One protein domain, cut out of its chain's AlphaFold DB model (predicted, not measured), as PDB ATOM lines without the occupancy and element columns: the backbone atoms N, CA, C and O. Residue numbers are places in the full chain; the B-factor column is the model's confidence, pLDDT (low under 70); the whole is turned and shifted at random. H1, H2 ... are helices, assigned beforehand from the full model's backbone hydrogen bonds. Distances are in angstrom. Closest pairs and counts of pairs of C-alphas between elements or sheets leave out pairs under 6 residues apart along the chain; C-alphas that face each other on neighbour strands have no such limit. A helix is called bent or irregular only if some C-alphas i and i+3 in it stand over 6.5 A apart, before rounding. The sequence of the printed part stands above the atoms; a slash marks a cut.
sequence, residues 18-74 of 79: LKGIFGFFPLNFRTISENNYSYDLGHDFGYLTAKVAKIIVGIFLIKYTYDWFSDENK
ATOM      1  N   LEU A  18      -9.911 -96.653 -27.732       89.06
ATOM      2  CA  LEU A  18     -11.043 -96.795 -28.651       89.06
ATOM      3  C   LEU A  18     -12.166 -95.810 -28.309       89.06
ATOM      4  O   LEU A  18     -12.616 -95.079 -29.186       89.06
ATOM      5  N   LYS A  19     -12.581 -95.710 -27.040       85.50
ATOM      6  CA  LYS A  19     -13.575 -94.708 -26.611       85.50
ATOM      7  C   LYS A  19     -13.108 -93.279 -26.873       85.50
ATOM      8  O   LYS A  19     -13.933 -92.433 -27.205       85.50
ATOM      9  N   GLY A  20     -11.816 -93.007 -26.717       83.88
ATOM     10  CA  GLY A  20     -11.206 -91.725 -27.040       83.88
ATOM     11  C   GLY A  20     -11.313 -91.405 -28.529       83.88
ATOM     12  O   GLY A  20     -11.805 -90.337 -28.865       83.88
ATOM     13  N   ILE A  21     -10.940 -92.344 -29.404       84.19
ATOM     14  CA  ILE A  21     -10.963 -92.197 -30.869       84.19
ATOM     15  C   ILE A  21     -12.401 -92.109 -31.401       84.19
ATOM     16  O   ILE A  21     -12.738 -91.159 -32.102       84.19
ATOM     17  N   PHE A  22     -13.283 -93.045 -31.037       82.06
ATOM     18  CA  PHE A  22     -14.690 -93.017 -31.460       82.06
ATOM     19  C   PHE A  22     -15.438 -91.814 -30.876       82.06
ATOM     20  O   PHE A  22     -16.256 -91.193 -31.550       82.06
ATOM     21  N   GLY A  23     -15.123 -91.439 -29.635       73.38
ATOM     22  CA  GLY A  23     -15.639 -90.232 -28.996       73.38
ATOM     23  C   GLY A  23     -15.005 -88.942 -29.516       73.38
ATOM     24  O   GLY A  23     -15.506 -87.864 -29.195       73.38
ATOM     25  N   PHE A  24     -13.934 -89.016 -30.314       73.50
ATOM     26  CA  PHE A  24     -13.294 -87.856 -30.930       73.50
ATOM     27  C   PHE A  24     -14.158 -87.271 -32.047       73.50
ATOM     28  O   PHE A  24     -14.344 -86.057 -32.091       73.50
ATOM     29  N   PHE A  25     -14.750 -88.134 -32.876       67.38
ATOM     30  CA  PHE A  25     -15.358 -87.755 -34.154       67.38
ATOM     31  C   PHE A  25     -16.664 -86.933 -34.128       67.38
ATOM     32  O   PHE A  25     -16.929 -86.271 -35.127       67.38
ATOM     33  N   PRO A  26     -17.443 -86.824 -33.035       71.38
ATOM     34  CA  PRO A  26     -18.360 -85.698 -32.883       71.38
ATOM     35  C   PRO A  26     -17.612 -84.525 -32.241       71.38
ATOM     36  O   PRO A  26     -17.580 -84.372 -31.014       71.38
ATOM     37  N   LEU A  27     -16.972 -83.696 -33.064       69.12
ATOM     38  CA  LEU A  27     -16.409 -82.414 -32.638       69.12
ATOM     39  C   LEU A  27     -17.544 -81.386 -32.481       69.12
ATOM     40  O   LEU A  27     -17.701 -80.476 -33.286       69.12
ATOM     41  N   ASN A  28     -18.367 -81.572 -31.444       71.31
ATOM     42  CA  ASN A  28     -19.444 -80.653 -31.068       71.31
ATOM     43  C   ASN A  28     -18.869 -79.434 -30.337       71.31
ATOM     44  O   ASN A  28     -19.054 -79.284 -29.128       71.31
ATOM     45  N   PHE A  29     -18.132 -78.601 -31.065       74.19
ATOM     46  CA  PHE A  29     -17.708 -77.298 -30.568       74.19
ATOM     47  C   PHE A  29     -18.918 -76.375 -30.432       74.19
ATOM     48  O   PHE A  29     -19.853 -76.440 -31.240       74.19
ATOM     49  N   ARG A  30     -18.927 -75.536 -29.398       74.88
ATOM     50  CA  ARG A  30     -19.933 -74.483 -29.289       74.88
ATOM     51  C   ARG A  30     -19.620 -73.385 -30.296       74.88
ATOM     52  O   ARG A  30     -18.474 -73.020 -30.526       74.88
ATOM     53  N   THR A  31     -20.663 -72.817 -30.888       80.62
ATOM     54  CA  THR A  31     -20.499 -71.583 -31.656       80.62
ATOM     55  C   THR A  31     -20.096 -70.474 -30.692       80.62
ATOM     56  O   THR A  31     -20.825 -70.196 -29.743       80.62
ATOM     57  N   ILE A  32     -18.945 -69.850 -30.938       80.00
ATOM     58  CA  ILE A  32     -18.422 -68.771 -30.097       80.00
ATOM     59  C   ILE A  32     -19.348 -67.551 -30.216       80.00
ATOM     60  O   ILE A  32     -19.510 -66.999 -31.306       80.00
ATOM     61  N   SER A  33     -19.959 -67.131 -29.105       80.19
ATOM     62  CA  SER A  33     -20.782 -65.916 -29.029       80.19
ATOM     63  C   SER A  33     -19.977 -64.736 -28.476       80.19
ATOM     64  O   SER A  33     -19.242 -64.896 -27.505       80.19
ATOM     65  N   GLU A  34     -20.160 -63.529 -29.022       75.69
ATOM     66  CA  GLU A  34     -19.512 -62.303 -28.512       75.69
ATOM     67  C   GLU A  34     -19.833 -62.023 -27.035       75.69
ATOM     68  O   GLU A  34     -18.969 -61.555 -26.296       75.69
ATOM     69  N   ASN A  35     -21.032 -62.388 -26.566       80.56
ATOM     70  CA  ASN A  35     -21.437 -62.159 -25.177       80.56
ATOM     71  C   ASN A  35     -20.782 -63.130 -24.181       80.56
ATOM     72  O   ASN A  35     -20.730 -62.826 -22.994       80.56
ATOM     73  N   ASN A  36     -20.297 -64.288 -24.642       81.38
ATOM     74  CA  ASN A  36     -19.759 -65.360 -23.795       81.38
ATOM     75  C   ASN A  36     -18.411 -65.898 -24.302       81.38
ATOM     76  O   ASN A  36     -18.031 -67.029 -23.995       81.38
ATOM     77  N   TYR A  37     -17.663 -65.071 -25.033       81.81
ATOM     78  CA  TYR A  37     -16.465 -65.456 -25.781       81.81
ATOM     79  C   TYR A  37     -15.466 -66.292 -24.964       81.81
ATOM     80  O   TYR A  37     -15.087 -67.394 -25.360       81.81
ATOM     81  N   SER A  38     -15.086 -65.809 -23.776       84.56
ATOM     82  CA  SER A  38     -14.130 -66.494 -22.894       84.56
ATOM     83  C   SER A  38     -14.653 -67.829 -22.358       84.56
ATOM     84  O   SER A  38     -13.876 -68.762 -22.164       84.56
ATOM     85  N   TYR A  39     -15.961 -67.930 -22.111       86.50
ATOM     86  CA  TYR A  39     -16.587 -69.155 -21.615       86.50
ATOM     87  C   TYR A  39     -16.688 -70.210 -22.718       86.50
ATOM     88  O   TYR A  39     -16.330 -71.364 -22.487       86.50
ATOM     89  N   ASP A  40     -17.119 -69.819 -23.919       85.75
ATOM     90  CA  ASP A  40     -17.261 -70.735 -25.054       85.75
ATOM     91  C   ASP A  40     -15.894 -71.284 -25.494       85.75
ATOM     92  O   ASP A  40     -15.740 -72.493 -25.663       85.75
ATOM     93  N   LEU A  41     -14.859 -70.434 -25.540       84.88
ATOM     94  CA  LEU A  41     -13.481 -70.874 -25.786       84.88
ATOM     95  C   LEU A  41     -12.954 -71.817 -24.700       84.88
ATOM     96  O   LEU A  41     -12.338 -72.838 -25.010       84.88
ATOM     97  N   GLY A  42     -13.182 -71.486 -23.425       87.19
ATOM     98  CA  GLY A  42     -12.759 -72.329 -22.308       87.19
ATOM     99  C   GLY A  42     -13.443 -73.698 -22.330       87.19
ATOM    100  O   GLY A  42     -12.794 -74.721 -22.105       87.19
ATOM    101  N   HIS A  43     -14.734 -73.726 -22.662       87.25
ATOM    102  CA  HIS A  43     -15.497 -74.955 -22.824       87.25
ATOM    103  C   HIS A  43     -14.939 -75.811 -23.963       87.25
ATOM    104  O   HIS A  43     -14.667 -76.992 -23.754       87.25
ATOM    105  N   ASP A  44     -14.723 -75.236 -25.145       85.25
ATOM    106  CA  ASP A  44     -14.245 -75.974 -26.316       85.25
ATOM    107  C   ASP A  44     -12.815 -76.490 -26.138       85.25
ATOM    108  O   ASP A  44     -12.514 -77.640 -26.478       85.25
ATOM    109  N   PHE A  45     -11.943 -75.688 -25.523       86.94
ATOM    110  CA  PHE A  45     -10.585 -76.104 -25.192       86.94
ATOM    111  C   PHE A  45     -10.567 -77.205 -24.123       86.94
ATOM    112  O   PHE A  45      -9.854 -78.204 -24.262       86.94
ATOM    113  N   GLY A  46     -11.379 -77.068 -23.069       87.31
ATOM    114  CA  GLY A  46     -11.540 -78.095 -22.039       87.31
ATOM    115  C   GLY A  46     -12.122 -79.391 -22.604       87.31
ATOM    116  O   GLY A  46     -11.644 -80.481 -22.288       87.31
ATOM    117  N   TYR A  47     -13.099 -79.278 -23.504       85.56
ATOM    118  CA  TYR A  47     -13.714 -80.397 -24.209       85.56
ATOM    119  C   TYR A  47     -12.698 -81.143 -25.082       85.56
ATOM    120  O   TYR A  47     -12.594 -82.371 -24.995       85.56
ATOM    121  N   LEU A  48     -11.893 -80.418 -25.863       86.50
ATOM    122  CA  LEU A  48     -10.822 -80.994 -26.675       86.50
ATOM    123  C   LEU A  48      -9.762 -81.677 -25.798       86.50
ATOM    124  O   LEU A  48      -9.411 -82.836 -26.029       86.50
ATOM    125  N   THR A  49      -9.304 -80.993 -24.749       88.12
ATOM    126  CA  THR A  49      -8.289 -81.507 -23.818       88.12
ATOM    127  C   THR A  49      -8.765 -82.781 -23.125       88.12
ATOM    128  O   THR A  49      -8.028 -83.762 -23.065       88.12
ATOM    129  N   ALA A  50     -10.019 -82.825 -22.667       86.00
ATOM    130  CA  ALA A  50     -10.597 -84.005 -22.030       86.00
ATOM    131  C   ALA A  50     -10.674 -85.215 -22.978       86.00
ATOM    132  O   ALA A  50     -10.510 -86.357 -22.541       86.00
ATOM    133  N   LYS A  51     -10.909 -84.989 -24.278       83.88
ATOM    134  CA  LYS A  51     -10.882 -86.059 -25.285       83.88
ATOM    135  C   LYS A  51      -9.470 -86.578 -25.530       83.88
ATOM    136  O   LYS A  51      -9.263 -87.791 -25.517       83.88
ATOM    137  N   VAL A  52      -8.503 -85.678 -25.690       89.00
ATOM    138  CA  VAL A  52      -7.092 -86.031 -25.907       89.00
ATOM    139  C   VAL A  52      -6.511 -86.753 -24.686       89.00
ATOM    140  O   VAL A  52      -5.853 -87.781 -24.835       89.00
ATOM    141  N   ALA A  53      -6.829 -86.295 -23.473       89.25
ATOM    142  CA  ALA A  53      -6.362 -86.902 -22.229       89.25
ATOM    143  C   ALA A  53      -6.751 -88.386 -22.109       89.25
ATOM    144  O   ALA A  53      -5.930 -89.198 -21.693       89.25
ATOM    145  N   LYS A  54      -7.964 -88.774 -22.528       85.88
ATOM    146  CA  LYS A  54      -8.402 -90.184 -22.508       85.88
ATOM    147  C   LYS A  54      -7.547 -91.075 -23.407       85.88
ATOM    148  O   LYS A  54      -7.212 -92.190 -23.013       85.88
ATOM    149  N   ILE A  55      -7.183 -90.577 -24.589       89.25
ATOM    150  CA  ILE A  55      -6.322 -91.295 -25.535       89.25
ATOM    151  C   ILE A  55      -4.919 -91.438 -24.943       89.25
ATOM    152  O   ILE A  55      -4.384 -92.543 -24.911       89.25
ATOM    153  N   ILE A  56      -4.360 -90.348 -24.407       91.94
ATOM    154  CA  ILE A  56      -3.036 -90.347 -23.771       91.94
ATOM    155  C   ILE A  56      -2.995 -91.351 -22.614       91.94
ATOM    156  O   ILE A  56      -2.125 -92.218 -22.592       91.94
ATOM    157  N   VAL A  57      -3.956 -91.290 -21.688       91.81
ATOM    158  CA  VAL A  57      -4.037 -92.216 -20.545       91.81
ATOM    159  C   VAL A  57      -4.151 -93.668 -21.016       91.81
ATOM    160  O   VAL A  57      -3.475 -94.541 -20.474       91.81
ATOM    161  N   GLY A  58      -4.955 -93.933 -22.049       90.62
ATOM    162  CA  GLY A  58      -5.073 -95.265 -22.639       90.62
ATOM    163  C   GLY A  58      -3.753 -95.784 -23.226       90.62
ATOM    164  O   GLY A  58      -3.374 -96.922 -22.959       90.62
ATOM    165  N   ILE A  59      -3.010 -94.944 -23.956       92.00
ATOM    166  CA  ILE A  59      -1.685 -95.288 -24.500       92.00
ATOM    167  C   ILE A  59      -0.683 -95.563 -23.372       92.00
ATOM    168  O   ILE A  59       0.050 -96.548 -23.435       92.00
ATOM    169  N   PHE A  60      -0.667 -94.733 -22.324       93.19
ATOM    170  CA  PHE A  60       0.207 -94.935 -21.165       93.19
ATOM    171  C   PHE A  60      -0.073 -96.259 -20.455       93.19
ATOM    172  O   PHE A  60       0.865 -96.964 -20.093       93.19
ATOM    173  N   LEU A  61      -1.346 -96.621 -20.299       90.69
ATOM    174  CA  LEU A  61      -1.754 -97.904 -19.729       90.69
ATOM    175  C   LEU A  61      -1.262 -99.086 -20.563       90.69
ATOM    176  O   LEU A  61      -0.687-100.020 -20.011       90.69
ATOM    177  N   ILE A  62      -1.435 -99.023 -21.886       91.50
ATOM    178  CA  ILE A  62      -0.954-100.067 -22.800       91.50
ATOM    179  C   ILE A  62       0.569-100.193 -22.701       91.50
ATOM    180  O   ILE A  62       1.084-101.300 -22.536       91.50
ATOM    181  N   LYS A  63       1.289 -99.065 -22.730       92.12
ATOM    182  CA  LYS A  63       2.747 -99.042 -22.590       92.12
ATOM    183  C   LYS A  63       3.198 -99.649 -21.261       92.12
ATOM    184  O   LYS A  63       4.039-100.535 -21.266       92.12
ATOM    185  N   TYR A  64       2.589 -99.243 -20.149       91.00
ATOM    186  CA  TYR A  64       2.891 -99.801 -18.832       91.00
ATOM    187  C   TYR A  64       2.698-101.323 -18.795       91.00
ATOM    188  O   TYR A  64       3.545-102.047 -18.277       91.00
ATOM    189  N   THR A  65       1.603-101.828 -19.374       90.81
ATOM    190  CA  THR A  65       1.378-103.278 -19.436       90.81
ATOM    191  C   THR A  65       2.391-103.997 -20.324       90.81
ATOM    192  O   THR A  65       2.820-105.092 -19.971       90.81
ATOM    193  N   TYR A  66       2.810-103.384 -21.434       89.12
ATOM    194  CA  TYR A  66       3.851-103.927 -22.306       89.12
ATOM    195  C   TYR A  66       5.206-104.006 -21.592       89.12
ATOM    196  O   TYR A  66       5.832-105.066 -21.600       89.12
ATOM    197  N   ASP A  67       5.616-102.924 -20.926       89.88
ATOM    198  CA  ASP A  67       6.876-102.859 -20.179       89.88
ATOM    199  C   ASP A  67       6.894-103.920 -19.065       89.88
ATOM    200  O   ASP A  67       7.866-104.661 -18.927       89.88
ATOM    201  N   TRP A  68       5.774-104.097 -18.353       89.94
ATOM    202  CA  TRP A  68       5.635-105.128 -17.321       89.94
ATOM    203  C   TRP A  68       5.844-106.552 -17.860       89.94
ATOM    204  O   TRP A  68       6.555-107.346 -17.244       89.94
ATOM    205  N   PHE A  69       5.252-106.888 -19.013       86.75
ATOM    206  CA  PHE A  69       5.453-108.200 -19.641       86.75
ATOM    207  C   PHE A  69       6.876-108.374 -20.184       86.75
ATOM    208  O   PHE A  69       7.430-109.469 -20.099       86.75
ATOM    209  N   SER A  70       7.478-107.311 -20.729       85.38
ATOM    210  CA  SER A  70       8.864-107.344 -21.205       85.38
ATOM    211  C   SER A  70       9.839-107.632 -20.062       85.38
ATOM    212  O   SER A  70      10.719-108.481 -20.205       85.38
ATOM    213  N   ASP A  71       9.654-106.980 -18.915       86.12
ATOM    214  CA  ASP A  71      10.497-107.186 -17.741       86.12
ATOM    215  C   ASP A  71      10.289-108.568 -17.110       86.12
ATOM    216  O   ASP A  71      11.261-109.204 -16.702       86.12
ATOM    217  N   GLU A  72       9.055-109.085 -17.090       81.69
ATOM    218  CA  GLU A  72       8.789-110.448 -16.619       81.69
ATOM    219  C   GLU A  72       9.498-111.496 -17.495       81.69
ATOM    220  O   GLU A  72      10.123-112.414 -16.963       81.69
ATOM    221  N   ASN A  73       9.482-111.331 -18.821       74.44
ATOM    222  CA  ASN A  73      10.181-112.234 -19.742       74.44
ATOM    223  C   ASN A  73      11.707-112.201 -19.544       74.44
ATOM    224  O   ASN A  73      12.334-113.256 -19.481       74.44
ATOM    225  N   LYS A  74      12.306-111.017 -19.348       72.75
ATOM    226  CA  LYS A  74      13.753-110.882 -19.072       72.75
ATOM    227  C   LYS A  74      14.182-111.556 -17.767       72.75
ATOM    228  O   LYS A  74      15.316-112.019 -17.660       72.75
TER     229      LYS A  74
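Overview. This is residues 18 to 74 of the 79 residues of an uncharacterized protein of Flavobacterium sp. LB3P52 (UniProt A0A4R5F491). What does the model look like? It is one long helix, H2, kinked near residue 41, with the stretch before it, the small helix H1 and residues 23 to 33, folded back along one side of its first part. H1 packs on residues 51 to 55 of H2, while residues 59 to 74 of H2 stick out free. What is it made of, and how large is it? The 57 printed residues hold two named helices, H1 then H2, and no named strand, and the class is all helix. The whole is extended, a rod spanning 60 by 19 by 7 A, with a radius of gyration of the C-alphas of 17.3 A.

Arrangement. Where do the two helices meet? H2, residues 34 to 74, touches H1, residues 18 to 22, with its residues 51 to 55 alone. The closest C-alphas are those of Gly 20 and Ile 55, 5.1 A apart, and the centres are 10.9 A apart. How do the backbones run? In H1 every O i to N i+4 pair is within hydrogen-bond range; in H2 33 of 37 are.

Along the chain. Where is H2? It runs 59.6 A from C-alpha 34 at (-19.512, -62.303, -28.512) to C-alpha 74 at (13.753, -110.882, -19.072). Is it even along its length? It has a kink of 28 degrees near residue 41. It is irregular, with C-alphas 35 and 38 8.8 A apart. Where is H1? It begins at C-alpha 18, at (-11.043, -96.795, -28.651), and measures 6.0 A from first to last C-alpha.

Size, cuts and confidence. How far does it reach? The two C-alphas farthest apart, those of Asn 35 and Lys 74, are 60.4 A apart. Is the printed part continuous? It has no cut, and 11 residues make the long link from H1 to H2. Where is confidence low? Residues 25 and 27 have a pLDDT under 70, and the mean of the printed part is 84.1.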